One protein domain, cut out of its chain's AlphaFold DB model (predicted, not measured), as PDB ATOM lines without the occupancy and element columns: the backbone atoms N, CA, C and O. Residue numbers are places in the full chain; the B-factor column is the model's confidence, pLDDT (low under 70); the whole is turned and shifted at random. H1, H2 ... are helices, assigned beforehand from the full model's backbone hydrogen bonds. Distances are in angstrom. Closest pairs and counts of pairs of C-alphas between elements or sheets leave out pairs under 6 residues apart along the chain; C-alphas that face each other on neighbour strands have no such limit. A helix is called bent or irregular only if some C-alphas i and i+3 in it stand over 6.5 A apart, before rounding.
ATOM      1  N   TRP A  81     -32.347 -15.574  48.045       93.62
ATOM      2  CA  TRP A  81     -33.691 -15.499  47.473       93.62
ATOM      3  C   TRP A  81     -33.708 -15.479  45.946       93.62
ATOM      4  O   TRP A  81     -34.635 -16.044  45.358       93.62
ATOM      5  N   PHE A  82     -32.708 -14.869  45.312       91.38
ATOM      6  CA  PHE A  82     -32.730 -14.589  43.876       91.38
ATOM      7  C   PHE A  82     -31.674 -15.334  43.057       91.38
ATOM      8  O   PHE A  82     -31.761 -15.308  41.833       91.38
ATOM      9  N   THR A  83     -30.733 -16.054  43.673       88.31
ATOM     10  CA  THR A  83     -29.892 -16.998  42.924       88.31
ATOM     11  C   THR A  83     -30.745 -18.176  42.427       88.31
ATOM     12  O   THR A  83     -31.467 -18.784  43.227       88.31
ATOM     13  N   PRO A  84     -30.693 -18.520  41.123       85.44
ATOM     14  CA  PRO A  84     -31.422 -19.661  40.583       85.44
ATOM     15  C   PRO A  84     -30.915 -20.963  41.211       85.44
ATOM     16  O   PRO A  84     -29.716 -21.216  41.300       85.44
ATOM     17  N   ARG A  85     -31.843 -21.807  41.666       85.44
ATOM     18  CA  ARG A  85     -31.543 -23.030  42.430       85.44
ATOM     19  C   ARG A  85     -31.288 -24.203  41.491       85.44
ATOM     20  O   ARG A  85     -32.076 -25.140  41.428       85.44
ATOM     21  N   ILE A  86     -30.190 -24.108  40.753       81.94
ATOM     22  CA  ILE A  86     -29.767 -25.078  39.731       81.94
ATOM     23  C   ILE A  86     -28.547 -25.905  40.156       81.94
ATOM     24  O   ILE A  86     -28.096 -26.744  39.395       81.94
ATOM     25  N   GLU A  87     -28.050 -25.730  41.387       74.25
ATOM     26  CA  GLU A  87     -26.844 -26.403  41.913       74.25
ATOM     27  C   GLU A  87     -26.918 -27.941  41.927       74.25
ATOM     28  O   GLU A  87     -25.892 -28.607  41.997       74.25
ATOM     29  N   LEU A  88     -28.127 -28.513  41.903       78.12
ATOM     30  CA  LEU A  88     -28.358 -29.963  41.844       78.12
ATOM     31  C   LEU A  88     -28.691 -30.459  40.426       78.12
ATOM     32  O   LEU A  88     -28.942 -31.647  40.231       78.12
ATOM     33  N   LEU A  89     -28.747 -29.552  39.455       77.75
ATOM     34  CA  LEU A  89     -29.028 -29.839  38.055       77.75
ATOM     35  C   LEU A  89     -27.711 -29.814  37.259       77.75
ATOM     36  O   LEU A  89     -26.737 -29.216  37.716       77.75
ATOM     37  N   PRO A  90     -27.644 -30.450  36.074       75.50
ATOM     38  CA  PRO A  90     -26.436 -30.475  35.246       75.50
ATOM     39  C   PRO A  90     -26.222 -29.136  34.507       75.50
ATOM     40  O   PRO A  90     -26.122 -29.117  33.284       75.50
ATOM     41  N   TYR A  91     -26.197 -28.024  35.246       73.25
ATOM     42  CA  TYR A  91     -26.144 -26.650  34.740       73.25
ATOM     43  C   TYR A  91     -25.084 -25.843  35.500       73.25
ATOM     44  O   TYR A  91     -24.934 -25.997  36.713       73.25
ATOM     45  N   SER A  92     -24.319 -24.999  34.804       65.44
ATOM     46  CA  SER A  92     -23.132 -24.344  35.374       65.44
ATOM     47  C   SER A  92     -23.463 -23.064  36.145       65.44
ATOM     48  O   SER A  92     -22.680 -22.631  36.994       65.44
ATOM     49  N   GLY A  93     -24.615 -22.444  35.858       62.22
ATOM     50  CA  GLY A  93     -25.066 -21.201  36.489       62.22
ATOM     51  C   GLY A  93     -24.149 -19.996  36.268       62.22
ATOM     52  O   GLY A  93     -24.329 -18.957  36.910       62.22
ATOM     53  N   LYS A  94     -23.167 -20.104  35.364       64.31
ATOM     54  CA  LYS A  94     -22.253 -19.021  35.004       64.31
ATOM     55  C   LYS A  94     -22.919 -18.124  33.966       64.31
ATOM     56  O   LYS A  94     -23.056 -18.480  32.807       64.31
ATOM     57  N   VAL A  95     -23.318 -16.931  34.393       60.94
ATOM     58  CA  VAL A  95     -24.018 -15.953  33.536       60.94
ATOM     59  C   VAL A  95     -23.134 -14.778  33.101       60.94
ATOM     60  O   VAL A  95     -23.628 -13.812  32.530       60.94
ATOM     61  N   SER A  96     -21.831 -14.804  33.396       56.75
ATOM     62  CA  SER A  96     -20.929 -13.670  33.159       56.75
ATOM     63  C   SER A  96     -19.626 -14.113  32.488       56.75
ATOM     64  O   SER A  96     -18.973 -14.997  33.045       56.75
ATOM     65  N   PRO A  97     -19.209 -13.481  31.369       67.94
ATOM     66  CA  PRO A  97     -19.915 -12.463  30.570       67.94
ATOM     67  C   PRO A  97     -21.072 -13.047  29.731       67.94
ATOM     68  O   PRO A  97     -20.896 -14.059  29.067       67.94
ATOM     69  N   LEU A  98     -22.239 -12.383  29.696       65.06
ATOM     70  CA  LEU A  98     -23.461 -12.899  29.040       65.06
ATOM     71  C   LEU A  98     -23.287 -13.244  27.552       65.06
ATOM     72  O   LEU A  98     -23.812 -14.253  27.096       65.06
ATOM     73  N   ALA A  99     -22.568 -12.405  26.800       64.81
ATOM     74  CA  ALA A  99     -22.341 -12.631  25.372       64.81
ATOM     75  C   ALA A  99     -21.508 -13.898  25.120       64.81
ATOM     76  O   ALA A  99     -21.841 -14.683  24.244       64.81
ATOM     77  N   GLN A 100     -20.482 -14.125  25.945       64.00
ATOM     78  CA  GLN A 100     -19.620 -15.306  25.857       64.00
ATOM     79  C   GLN A 100     -20.362 -16.560  26.330       64.00
ATOM     80  O   GLN A 100     -20.325 -17.583  25.660       64.00
ATOM     81  N   ALA A 101     -21.134 -16.456  27.416       66.44
ATOM     82  CA  ALA A 101     -21.945 -17.562  27.921       66.44
ATOM     83  C   ALA A 101     -22.986 -18.053  26.896       66.44
ATOM     84  O   ALA A 101     -23.242 -19.249  26.807       66.44
ATOM     85  N   TRP A 102     -23.576 -17.149  26.103       66.75
ATOM     86  CA  TRP A 102     -24.517 -17.524  25.042       66.75
ATOM     87  C   TRP A 102     -23.843 -18.226  23.859       66.75
ATOM     88  O   TRP A 102     -24.437 -19.124  23.265       66.75
ATOM     89  N   GLU A 103     -22.629 -17.810  23.497       75.44
ATOM     90  CA  GLU A 103     -21.851 -18.444  22.426       75.44
ATOM     91  C   GLU A 103     -21.338 -19.834  22.833       75.44
ATOM     92  O   GLU A 103     -21.292 -20.732  21.994       75.44
ATOM     93  N   GLU A 104     -20.983 -20.019  24.106       75.94
ATOM     94  CA  GLU A 104     -20.450 -21.276  24.640       75.94
ATOM     95  C   GLU A 104     -21.544 -22.315  24.930       75.94
ATOM     96  O   GLU A 104     -21.435 -23.457  24.478       75.94
ATOM     97  N   ASP A 105     -22.596 -21.936  25.668       77.94
ATOM     98  CA  ASP A 105     -23.676 -22.847  26.064       77.94
ATOM     99  C   ASP A 105     -25.034 -22.117  26.196       77.94
ATOM    100  O   ASP A 105     -25.457 -21.702  27.287       77.94
ATOM    101  N   PRO A 106     -25.778 -21.966  25.085       80.00
ATOM    102  CA  PRO A 106     -27.068 -21.284  25.100       80.00
ATOM    103  C   PRO A 106     -28.136 -22.052  25.895       80.00
ATOM    104  O   PRO A 106     -29.081 -21.440  26.406       80.00
ATOM    105  N   LEU A 107     -28.011 -23.381  26.022       81.06
ATOM    106  CA  LEU A 107     -28.973 -24.201  26.757       81.06
ATOM    107  C   LEU A 107     -28.830 -23.944  28.258       81.06
ATOM    108  O   LEU A 107     -29.832 -23.647  28.914       81.06
ATOM    109  N   ASP A 108     -27.606 -23.981  28.779       79.31
ATOM    110  CA  ASP A 108     -27.312 -23.697  30.184       79.31
ATOM    111  C   ASP A 108     -27.748 -22.281  30.593       79.31
ATOM    112  O   ASP A 108     -28.420 -22.086  31.618       79.31
ATOM    113  N   LEU A 109     -27.474 -21.285  29.740       82.44
ATOM    114  CA  LEU A 109     -27.911 -19.912  29.983       82.44
ATOM    115  C   LEU A 109     -29.443 -19.803  30.003       82.44
ATOM    116  O   LEU A 109     -30.010 -19.175  30.903       82.44
ATOM    117  N   SER A 110     -30.128 -20.434  29.043       84.88
ATOM    118  CA  SER A 110     -31.592 -20.391  28.948       84.88
ATOM    119  C   SER A 110     -32.278 -21.024  30.161       84.88
ATOM    120  O   SER A 110     -33.234 -20.452  30.689       84.88
ATOM    121  N   MET A 111     -31.758 -22.150  30.659       85.44
ATOM    122  CA  MET A 111     -32.268 -22.815  31.859       85.44
ATOM    123  C   MET A 111     -32.033 -21.952  33.095       85.44
ATOM    124  O   MET A 111     -32.958 -21.729  33.877       85.44
ATOM    125  N   THR A 112     -30.831 -21.390  33.237       85.19
ATOM    126  CA  THR A 112     -30.488 -20.492  34.347       85.19
ATOM    127  C   THR A 112     -31.423 -19.278  34.400       85.19
ATOM    128  O   THR A 112     -31.988 -18.973  35.456       85.19
ATOM    129  N   ILE A 113     -31.657 -18.624  33.257       87.62
ATOM    130  CA  ILE A 113     -32.601 -17.503  33.136       87.62
ATOM    131  C   ILE A 113     -34.038 -17.970  33.402       87.62
ATOM    132  O   ILE A 113     -34.775 -17.295  34.117       87.62
ATOM    133  N   GLY A 114     -34.441 -19.129  32.880       90.69
ATOM    134  CA  GLY A 114     -35.774 -19.696  33.086       90.69
ATOM    135  C   GLY A 114     -36.095 -19.923  34.565       90.69
ATOM    136  O   GLY A 114     -37.123 -19.450  35.051       90.69
ATOM    137  N   PHE A 115     -35.192 -20.565  35.312       89.94
ATOM    138  CA  PHE A 115     -35.350 -20.768  36.757       89.94
ATOM    139  C   PHE A 115     -35.314 -19.455  37.543       89.94
ATOM    140  O   PHE A 115     -36.047 -19.306  38.524       89.94
ATOM    141  N   PHE A 116     -34.503 -18.488  37.109       90.69
ATOM    142  CA  PHE A 116     -34.484 -17.153  37.698       90.69
ATOM    143  C   PHE A 116     -35.835 -16.438  37.527       90.69
ATOM    144  O   PHE A 116     -36.421 -15.978  38.509       90.69
ATOM    145  N   LEU A 117     -36.373 -16.404  36.304       94.25
ATOM    146  CA  LEU A 117     -37.669 -15.791  36.002       94.25
ATOM    147  C   LEU A 117     -38.824 -16.515  36.700       94.25
ATOM    148  O   LEU A 117     -39.723 -15.864  37.228       94.25
ATOM    149  N   LEU A 118     -38.785 -17.847  36.761       94.25
ATOM    150  CA  LEU A 118     -39.776 -18.642  37.486       94.25
ATOM    151  C   LEU A 118     -39.773 -18.316  38.986       94.25
ATOM    152  O   LEU A 118     -40.830 -18.149  39.592       94.25
ATOM    153  N   ASN A 119     -38.592 -18.172  39.591       94.38
ATOM    154  CA  ASN A 119     -38.470 -17.740  40.981       94.38
ATOM    155  C   ASN A 119     -39.064 -16.339  41.199       94.38
ATOM    156  O   ASN A 119     -39.819 -16.136  42.149       94.38
ATOM    157  N   LEU A 120     -38.771 -15.390  40.302       95.62
ATOM    158  CA  LEU A 120     -39.368 -14.054  40.355       95.62
ATOM    159  C   LEU A 120     -40.892 -14.105  40.234       95.62
ATOM    160  O   LEU A 120     -41.578 -13.411  40.982       95.62
ATOM    161  N   LEU A 121     -41.423 -14.957  39.353       96.56
ATOM    162  CA  LEU A 121     -42.860 -15.160  39.203       96.56
ATOM    163  C   LEU A 121     -43.498 -15.657  40.508       96.56
ATOM    164  O   LEU A 121     -44.523 -15.118  40.918       96.56
ATOM    165  N   TYR A 122     -42.895 -16.632  41.198       95.75
ATOM    166  CA  TYR A 122     -43.418 -17.111  42.483       95.75
ATOM    167  C   TYR A 122     -43.449 -16.019  43.554       95.75
ATOM    168  O   TYR A 122     -44.468 -15.851  44.226       95.75
ATOM    169  N   VAL A 123     -42.360 -15.258  43.698       96.19
ATOM    170  CA  VAL A 123     -42.293 -14.146  44.662       96.19
ATOM    171  C   VAL A 123     -43.328 -13.074  44.316       96.19
ATOM    172  O   VAL A 123     -44.044 -12.603  45.198       96.19
ATOM    173  N   PHE A 124     -43.462 -12.731  43.034       97.44
ATOM    174  CA  PHE A 124     -44.449 -11.768  42.557       97.44
ATOM    175  C   PHE A 124     -45.886 -12.206  42.864       97.44
ATOM    176  O   PHE A 124     -46.646 -11.432  43.446       97.44
ATOM    177  N   LEU A 125     -46.254 -13.449  42.534       97.56
ATOM    178  CA  LEU A 125     -47.591 -13.979  42.808       97.56
ATOM    179  C   LEU A 125     -47.886 -14.015  44.312       97.56
ATOM    180  O   LEU A 125     -48.997 -13.686  44.717       97.56
ATOM    181  N   ALA A 126     -46.905 -14.357  45.149       97.19
ATOM    182  CA  ALA A 126     -47.075 -14.344  46.600       97.19
ATOM    183  C   ALA A 126     -47.342 -12.936  47.146       97.19
ATOM    184  O   ALA A 126     -48.253 -12.755  47.954       97.19
ATOM    185  N   LEU A 127     -46.593 -11.930  46.684       97.12
ATOM    186  CA  LEU A 127     -46.810 -10.533  47.068       97.12
ATOM    187  C   LEU A 127     -48.168 -10.018  46.579       97.12
ATOM    188  O   LEU A 127     -48.883  -9.361  47.337       97.12
ATOM    189  N   TRP A 128     -48.549 -10.352  45.344       97.31
ATOM    190  CA  TRP A 128     -49.858 -10.009  44.794       97.31
ATOM    191  C   TRP A 128     -50.984 -10.642  45.614       97.31
ATOM    192  O   TRP A 128     -51.903  -9.947  46.043       97.31
ATOM    193  N   GLY A 129     -50.920 -11.951  45.863       95.69
ATOM    194  CA  GLY A 129     -51.936 -12.663  46.632       95.69
ATOM    195  C   GLY A 129     -52.046 -12.144  48.066       95.69
ATOM    196  O   GLY A 129     -53.155 -11.916  48.554       95.69
ATOM    197  N   ALA A 130     -50.915 -11.837  48.711       95.25
ATOM    198  CA  ALA A 130     -50.896 -11.171  50.011       95.25
ATOM    199  C   ALA A 130     -51.588  -9.797  49.966       95.25
ATOM    200  O   ALA A 130     -52.410  -9.507  50.835       95.25
ATOM    201  N   ALA A 131     -51.318  -8.976  48.944       94.94
ATOM    202  CA  ALA A 131     -51.960  -7.671  48.768       94.94
ATOM    203  C   ALA A 131     -53.477  -7.789  48.526       94.94
ATOM    204  O   ALA A 131     -54.254  -7.035  49.116       94.94
ATOM    205  N   CYS A 132     -53.914  -8.767  47.725       93.00
ATOM    206  CA  CYS A 132     -55.332  -9.060  47.508       93.00
ATOM    207  C   CYS A 132     -56.048  -9.412  48.817       93.00
ATOM    208  O   CYS A 132     -57.086  -8.822  49.123       93.00
ATOM    209  N   VAL A 133     -55.485 -10.325  49.615       92.50
ATOM    210  CA  VAL A 133     -56.053 -10.704  50.920       92.50
ATOM    211  C   VAL A 133     -56.061  -9.515  51.873       92.50
ATOM    212  O   VAL A 133     -57.065  -9.263  52.535       92.50
ATOM    213  N   TRP A 134     -54.979  -8.738  51.905       91.50
ATOM    214  CA  TRP A 134     -54.868  -7.578  52.782       91.50
ATOM    215  C   TRP A 134     -55.940  -6.517  52.496       91.50
ATOM    216  O   TRP A 134     -56.504  -5.935  53.430       91.50
ATOM    217  N   GLY A 135     -56.247  -6.280  51.219       90.38
ATOM    218  CA  GLY A 135     -57.291  -5.348  50.792       90.38
ATOM    219  C   GLY A 135     -58.711  -5.879  50.996       90.38
ATOM    220  O   GLY A 135     -59.573  -5.134  51.454       90.38
ATOM    221  N   ALA A 136     -58.954  -7.155  50.688       89.25
ATOM    222  CA  ALA A 136     -60.304  -7.715  50.617       89.25
ATOM    223  C   ALA A 136     -60.795  -8.388  51.911       89.25
ATOM    224  O   ALA A 136     -62.000  -8.429  52.148       89.25
ATOM    225  N   GLN A 137     -59.899  -8.943  52.734       89.19
ATOM    226  CA  GLN A 137     -60.261  -9.847  53.834       89.19
ATOM    227  C   GLN A 137     -59.558  -9.443  55.145       89.19
ATOM    228  O   GLN A 137     -58.483  -9.961  55.460       89.19
ATOM    229  N   PRO A 138     -60.147  -8.530  55.946       90.62
ATOM    230  CA  PRO A 138     -59.525  -8.045  57.180       90.62
ATOM    231  C   PRO A 138     -59.275  -9.158  58.207       90.62
ATOM    232  O   PRO A 138     -58.278  -9.103  58.923       90.62
ATOM    233  N   GLU A 139     -60.122 -10.190  58.228       91.50
ATOM    234  CA  GLU A 139     -60.008 -11.352  59.121       91.50
ATOM    235  C   GLU A 139     -58.723 -12.163  58.882       91.50
ATOM    236  O   GLU A 139     -58.141 -12.707  59.818       91.50
ATOM    237  N   LEU A 140     -58.222 -12.192  57.640       91.69
ATOM    238  CA  LEU A 140     -57.019 -12.942  57.266       91.69
ATOM    239  C   LEU A 140     -55.729 -12.114  57.340       91.69
ATOM    240  O   LEU A 140     -54.641 -12.664  57.159       91.69
ATOM    241  N   ARG A 141     -55.800 -10.812  57.649       93.25
ATOM    242  CA  ARG A 141     -54.603  -9.955  57.756       93.25
ATOM    243  C   ARG A 141     -53.620 -10.462  58.801       93.25
ATOM    244  O   ARG A 141     -52.418 -10.439  58.559       93.25
ATOM    245  N   ALA A 142     -54.124 -10.956  59.933       94.62
ATOM    246  CA  ALA A 142     -53.286 -11.534  60.979       94.62
ATOM    247  C   ALA A 142     -52.517 -12.766  60.474       94.62
ATOM    248  O   ALA A 142     -51.335 -12.915  60.774       94.62
ATOM    249  N   VAL A 143     -53.155 -13.602  59.647       94.06
ATOM    250  CA  VAL A 143     -52.518 -14.774  59.028       94.06
ATOM    251  C   VAL A 143     -51.431 -14.336  58.048       94.06
ATOM    252  O   VAL A 143     -50.306 -14.816  58.138       94.06
ATOM    253  N   VAL A 144     -51.724 -13.384  57.155       95.19
ATOM    254  CA  VAL A 144     -50.729 -12.848  56.207       95.19
ATOM    255  C   VAL A 144     -49.546 -12.215  56.946       95.19
ATOM    256  O   VAL A 144     -48.400 -12.477  56.593       95.19
ATOM    257  N   ALA A 145     -49.804 -11.433  57.998       95.88
ATOM    258  CA  ALA A 145     -48.761 -10.821  58.817       95.88
ATOM    259  C   ALA A 145     -47.899 -11.873  59.530       95.88
ATOM    260  O   ALA A 145     -46.676 -11.755  59.535       95.88
ATOM    261  N   PHE A 146     -48.513 -12.920  60.086       97.19
ATOM    262  CA  PHE A 146     -47.797 -14.028  60.718       97.19
ATOM    263  C   PHE A 146     -46.908 -14.781  59.719       97.19
ATOM    264  O   PHE A 146     -45.738 -15.041  59.999       97.19
ATOM    265  N   LEU A 147     -47.434 -15.079  58.531       97.06
ATOM    266  CA  LEU A 147     -46.689 -15.726  57.452       97.06
ATOM    267  C   LEU A 147     -45.521 -14.860  56.961       97.06
ATOM    268  O   LEU A 147     -44.408 -15.360  56.794       97.06
ATOM    269  N   ALA A 148     -45.744 -13.556  56.781       96.69
ATOM    270  CA  ALA A 148     -44.690 -12.612  56.426       96.69
ATOM    271  C   ALA A 148     -43.613 -12.536  57.519       96.69
ATOM    272  O   ALA A 148     -42.424 -12.597  57.214       96.69
ATOM    273  N   LEU A 149     -44.018 -12.477  58.792       97.62
ATOM    274  CA  LEU A 149     -43.102 -12.479  59.930       97.62
ATOM    275  C   LEU A 149     -42.255 -13.756  59.966       97.62
ATOM    276  O   LEU A 149     -41.044 -13.667  60.151       97.62
ATOM    277  N   PHE A 150     -42.858 -14.926  59.739       97.38
ATOM    278  CA  PHE A 150     -42.125 -16.186  59.627       97.38
ATOM    279  C   PHE A 150     -41.052 -16.116  58.534       97.38
ATOM    280  O   PHE A 150     -39.896 -16.441  58.801       97.38
ATOM    281  N   VAL A 151     -41.399 -15.649  57.330       97.56
ATOM    282  CA  VAL A 151     -40.451 -15.531  56.209       97.56
ATOM    283  C   VAL A 151     -39.313 -14.562  56.541       97.56
ATOM    284  O   VAL A 151     -38.148 -14.871  56.274       97.56
ATOM    285  N   VAL A 152     -39.624 -13.419  57.158       96.56
ATOM    286  CA  VAL A 152     -38.632 -12.410  57.561       96.56
ATOM    287  C   VAL A 152     -37.689 -12.965  58.623       96.56
ATOM    288  O   VAL A 152     -36.477 -12.932  58.424       96.56
ATOM    289  N   LEU A 153     -38.218 -13.524  59.715       97.00
ATOM    290  CA  LEU A 153     -37.404 -14.087  60.795       97.00
ATOM    291  C   LEU A 153     -36.561 -15.263  60.305       97.00
ATOM    292  O   LEU A 153     -35.383 -15.362  60.642       97.00
ATOM    293  N   ARG A 154     -37.137 -16.136  59.470       95.94
ATOM    294  CA  ARG A 154     -36.410 -17.272  58.903       95.94
ATOM    295  C   ARG A 154     -35.281 -16.800  57.999       95.94
ATOM    296  O   ARG A 154     -34.172 -17.302  58.124       95.94
ATOM    297  N   THR A 155     -35.535 -15.818  57.138       96.19
ATOM    298  CA  THR A 155     -34.501 -15.245  56.266       96.19
ATOM    299  C   THR A 155     -33.411 -14.556  57.083       96.19
ATOM    300  O   THR A 155     -32.238 -14.786  56.818       96.19
ATOM    301  N   ALA A 156     -33.776 -13.773  58.103       94.88
ATOM    302  CA  ALA A 156     -32.823 -13.105  58.987       94.88
ATOM    303  C   ALA A 156     -31.943 -14.103  59.755       94.88
ATOM    304  O   ALA A 156     -30.750 -13.885  59.889       94.88
ATOM    305  N   PHE A 157     -32.501 -15.228  60.203       94.94
ATOM    306  CA  PHE A 157     -31.707 -16.303  60.798       94.94
ATOM    307  C   PHE A 157     -30.751 -16.946  59.781       94.94
ATOM    308  O   PHE A 157     -29.601 -17.226  60.093       94.94
ATOM    309  N   LEU A 158     -31.185 -17.158  58.536       93.62
ATOM    310  CA  LEU A 158     -30.327 -17.762  57.512       93.62
ATOM    311  C   LEU A 158     -29.123 -16.885  57.134       93.62
ATOM    312  O   LEU A 158     -28.104 -17.419  56.705       93.62
ATOM    313  N   THR A 159     -29.197 -15.560  57.295       92.31
ATOM    314  CA  THR A 159     -28.062 -14.673  56.980       92.31
ATOM    315  C   THR A 159     -26.932 -14.756  58.005       92.31
ATOM    316  O   THR A 159     -25.805 -14.377  57.666       92.31
ATOM    317  N   THR A 160     -27.200 -15.274  59.211       90.31
ATOM    318  CA  THR A 160     -26.197 -15.459  60.272       90.31
ATOM    319  C   THR A 160     -25.420 -16.765  60.142       90.31
ATOM    320  O   THR A 160     -24.458 -16.960  60.875       90.31
ATOM    321  N   LEU A 161     -25.821 -17.665  59.238       87.81
ATOM    322  CA  LEU A 161     -25.059 -18.881  58.958       87.81
ATOM    323  C   LEU A 161     -23.723 -18.527  58.290       87.81
ATOM    324  O   LEU A 161     -23.626 -17.558  57.530       87.81
ATOM    325  N   GLU A 162     -22.688 -19.315  58.574       78.69
ATOM    326  CA  GLU A 162     -21.341 -19.110  58.022       78.69
ATOM    327  C   GLU A 162     -21.330 -19.306  56.503       78.69
ATOM    328  O   GLU A 162     -20.831 -18.453  55.765       78.69
ATOM    329  N   THR A 163     -21.981 -20.377  56.040       81.38
ATOM    330  CA  THR A 163     -22.091 -20.784  54.635       81.38
ATOM    331  C   THR A 163     -23.553 -20.760  54.165       81.38
ATOM    332  O   THR A 163     -24.182 -21.803  54.005       81.38
ATOM    333  N   PRO A 164     -24.157 -19.574  53.965       81.00
ATOM    334  CA  PRO A 164     -25.539 -19.492  53.511       81.00
ATOM    335  C   PRO A 164     -25.653 -20.009  52.072       81.00
ATOM    336  O   PRO A 164     -25.027 -19.473  51.167       81.00
ATOM    337  N   GLU A 165     -26.477 -21.028  51.838       85.25
ATOM    338  CA  GLU A 165     -26.728 -21.557  50.494       85.25
ATOM    339  C   GLU A 165     -28.126 -21.151  49.987       85.25
ATOM    340  O   GLU A 165     -29.096 -21.151  50.758       85.25
ATOM    341  N   PRO A 166     -28.303 -20.877  48.677       87.69
ATOM    342  CA  PRO A 166     -29.605 -20.535  48.088       87.69
ATOM    343  C   PRO A 166     -30.718 -21.567  48.317       87.69
ATOM    344  O   PRO A 166     -31.905 -21.236  48.248       87.69
ATOM    345  N   ARG A 167     -30.368 -22.828  48.595       88.19
ATOM    346  CA  ARG A 167     -31.332 -23.900  48.887       88.19
ATOM    347  C   ARG A 167     -32.012 -23.754  50.253       88.19
ATOM    348  O   ARG A 167     -33.100 -24.289  50.448       88.19
ATOM    349  N   TYR A 168     -31.442 -23.001  51.195       91.12
ATOM    350  CA  TYR A 168     -31.989 -22.911  52.555       91.12
ATOM    351  C   TYR A 168     -33.308 -22.133  52.642       91.12
ATOM    352  O   TYR A 168     -34.140 -22.416  53.508       91.12
ATOM    353  N   VAL A 169     -33.563 -21.208  51.711       93.50
ATOM    354  CA  VAL A 169     -34.831 -20.459  51.665       93.50
ATOM    355  C   VAL A 169     -36.006 -21.286  51.135       93.50
ATOM    356  O   VAL A 169     -37.146 -20.842  51.250       93.50
ATOM    357  N   ILE A 170     -35.781 -22.512  50.635       92.62
ATOM    358  CA  ILE A 170     -36.853 -23.426  50.189       92.62
ATOM    359  C   ILE A 170     -37.848 -23.714  51.322       92.62
ATOM    360  O   ILE A 170     -39.039 -23.876  51.074       92.62
ATOM    361  N   VAL A 171     -37.409 -23.664  52.583       94.50
ATOM    362  CA  VAL A 171     -38.289 -23.794  53.759       94.50
ATOM    363  C   VAL A 171     -39.391 -22.719  53.793       94.50
ATOM    364  O   VAL A 171     -40.445 -22.934  54.386       94.50
ATOM    365  N   CYS A 172     -39.190 -21.576  53.130       96.50
ATOM    366  CA  CYS A 172     -40.185 -20.510  53.021       96.50
ATOM    367  C   CYS A 172     -41.171 -20.715  51.856       96.50
ATOM    368  O   CYS A 172     -42.213 -20.065  51.823       96.50
ATOM    369  N   PHE A 173     -40.890 -21.612  50.903       94.94
ATOM    370  CA  PHE A 173     -41.704 -21.775  49.693       94.94
ATOM    371  C   PHE A 173     -43.142 -22.246  49.940       94.94
ATOM    372  O   PHE A 173     -44.019 -21.757  49.233       94.94
ATOM    373  N   PRO A 174     -43.454 -23.093  50.941       96.94
ATOM    374  CA  PRO A 174     -44.847 -23.394  51.271       96.94
ATOM    375  C   PRO A 174     -45.675 -22.133  51.561       96.94
ATOM    376  O   PRO A 174     -46.819 -22.032  51.125       96.94
ATOM    377  N   VAL A 175     -45.077 -21.136  52.224       97.31
ATOM    378  CA  VAL A 175     -45.720 -19.841  52.490       97.31
ATOM    379  C   VAL A 175     -45.893 -19.034  51.205       97.31
ATOM    380  O   VAL A 175     -46.977 -18.508  50.957       97.31
ATOM    381  N   ILE A 176     -44.853 -18.972  50.367       97.12
ATOM    382  CA  ILE A 176     -44.903 -18.303  49.057       97.12
ATOM    383  C   ILE A 176     -46.032 -18.891  48.200       97.12
ATOM    384  O   ILE A 176     -46.848 -18.143  47.672       97.12
ATOM    385  N   LEU A 177     -46.136 -20.218  48.120       96.56
ATOM    386  CA  LEU A 177     -47.174 -20.907  47.353       96.56
ATOM    387  C   LEU A 177     -48.576 -20.680  47.933       96.56
ATOM    388  O   LEU A 177     -49.512 -20.421  47.177       96.56
ATOM    389  N   ALA A 178     -48.727 -20.724  49.261       95.12
ATOM    390  CA  ALA A 178     -50.008 -20.476  49.922       95.12
ATOM    391  C   ALA A 178     -50.524 -19.048  49.677       95.12
ATOM    392  O   ALA A 178     -51.715 -18.865  49.418       95.12
ATOM    393  N   LEU A 179     -49.633 -18.049  49.722       95.44
ATOM    394  CA  LEU A 179     -49.960 -16.661  49.398       95.44
ATOM    395  C   LEU A 179     -50.224 -16.485  47.898       95.44
ATOM    396  O   LEU A 179     -51.199 -15.839  47.532       95.44
ATOM    397  N   ALA A 180     -49.422 -17.110  47.029       96.12
ATOM    398  CA  ALA A 180     -49.602 -17.055  45.579       96.12
ATOM    399  C   ALA A 180     -50.954 -17.628  45.129       96.12
ATOM    400  O   ALA A 180     -51.584 -17.088  44.223       96.12
ATOM    401  N   ALA A 181     -51.450 -18.675  45.795       94.00
ATOM    402  CA  ALA A 181     -52.769 -19.241  45.514       94.00
ATOM    403  C   ALA A 181     -53.914 -18.227  45.715       94.00
ATOM    404  O   ALA A 181     -54.941 -18.328  45.049       94.00
ATOM    405  N   GLN A 182     -53.728 -17.214  46.572       92.69
ATOM    406  CA  GLN A 182     -54.752 -16.203  46.864       92.69
ATOM    407  C   GLN A 182     -54.960 -15.189  45.732       92.69
ATOM    408  O   GLN A 182     -55.917 -14.416  45.774       92.69
ATOM    409  N   VAL A 183     -54.095 -15.187  44.709       92.12
ATOM    410  CA  VAL A 183     -54.293 -14.389  43.485       92.12
ATOM    411  C   VAL A 183     -55.595 -14.776  42.783       92.12
ATOM    412  O   VAL A 183     -56.240 -13.927  42.170       92.12
ATOM    413  N   TRP A 184     -56.008 -16.041  42.904       88.75
ATOM    414  CA  TRP A 184     -57.272 -16.538  42.379       88.75
ATOM    415  C   TRP A 184     -58.272 -16.705  43.524       88.75
ATOM    416  O   TRP A 184     -58.181 -17.672  44.280       88.75
ATOM    417  N   PRO A 185     -59.259 -15.801  43.663       68.75
ATOM    418  CA  PRO A 185     -60.313 -15.974  44.650       68.75
ATOM    419  C   PRO A 185     -61.038 -17.296  44.380       68.75
ATOM    420  O   PRO A 185     -61.590 -17.488  43.293       68.75
ATOM    421  N   GLN A 186     -61.054 -18.207  45.356       65.06
ATOM    422  CA  GLN A 186     -61.862 -19.420  45.263       65.06
ATOM    423  C   GLN A 186     -63.339 -19.017  45.176       65.06
ATOM    424  O   GLN A 186     -63.940 -18.558  46.144       65.06
ATOM    425  N   ARG A 187     -63.935 -19.172  43.991       57.03
ATOM    426  CA  ARG A 187     -65.339 -18.824  43.719       57.03
ATOM    427  C   ARG A 187     -66.349 -19.883  44.198       57.03
ATOM    428  O   ARG A 187     -67.530 -19.764  43.884       57.03
TER     429      ARG A 187
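AT A GLANCE: This is residues 81 to 187 of the 199 residues of an uncharacterized protein of Acidobacteria bacterium (UniProt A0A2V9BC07). A long helix, H2, and a second one, H3, meet near their ends as a V, and a third, H4, folds back beside H3, kinks, and crosses H2 with its last part, near the corner of the V. A small helix, H1, sits at the other end of H2, and residues 159 to 164 stick out where the chain turns from H3 towards H4. The printed part has 107 residues with four named helices, in the order H1, H2, H3, H4, and no named strand; the class is all helix. The whole is loose, with a radius of gyration of the C-alphas of 16.9 A, and flat, spanning 53 by 37 by 19 A.

HOW THE PARTS SIT: Start from H2, residues 106 to 136. H3, residues 138 to 159, forms a helical hairpin with it, opposite ways at a steep tilt of 39 degrees. They touch through residues 130 to 134 of H2 and 140 to 144 of H3 alone; the closest C-alphas are those of Trp 134 and Arg 141, 5.5 A apart. H4, residues 166 to 183, touches residues 122 to 133 of H2 with its residues 176 to 183 alone, the same way at a steep tilt of 49 degrees; look at Ala 126 and Ala 180, the closest C-alphas at 3.8 A. H3 and H4 form another helical hairpin and touch at a shallow tilt of 13 degrees, opposite ways; the closest C-alphas, of Val 151 and Cys 172, are 5.9 A apart. The helix packing is mostly crossed, but only just: of these 3 touching pairs, 1 is at a shallow tilt. H1, residues 98 to 104, is close to H2 but not clearly touching, with the C-alphas of Trp 102 and Leu 109 closest at 6.5 A, and is apart from H3 and H4. In H1 and H2 every O i to N i+4 pair is within hydrogen-bond range; in H3 16 of 18 are, and in H4 6 of 14, beside 10 of 15 O i to N i+3 pairs.

IN THESE COORDINATES: Find C-alpha 106 at (-27.068, -21.284, 25.100); from there H2 runs 44.0 A to C-alpha 136 at (-60.304, -7.715, 50.617). H3 measures 32.2 A and is irregular, only just, with C-alphas 139 and 142 7.0 A apart. H4 measures 25.9 A and ends at C-alpha 183, (-54.293, -14.389, 43.485); it is irregular, with C-alphas 171 and 174 7.0 A apart, and has a kink of 55 degrees near residue 173. H1 measures 9.9 A.

THE WHOLE: The farthest C-alphas, of Glu 103 and Glu 139, are 53.4 A apart. The printed part has no cut; the links H1 to H2 and H2 to H3 are tight, and H3 to H4 is short. Residues 81 to 97 hold no named element. The mean pLDDT of the printed part is 87.2, and residues 92 to 102 and 185 to 187 are under 70.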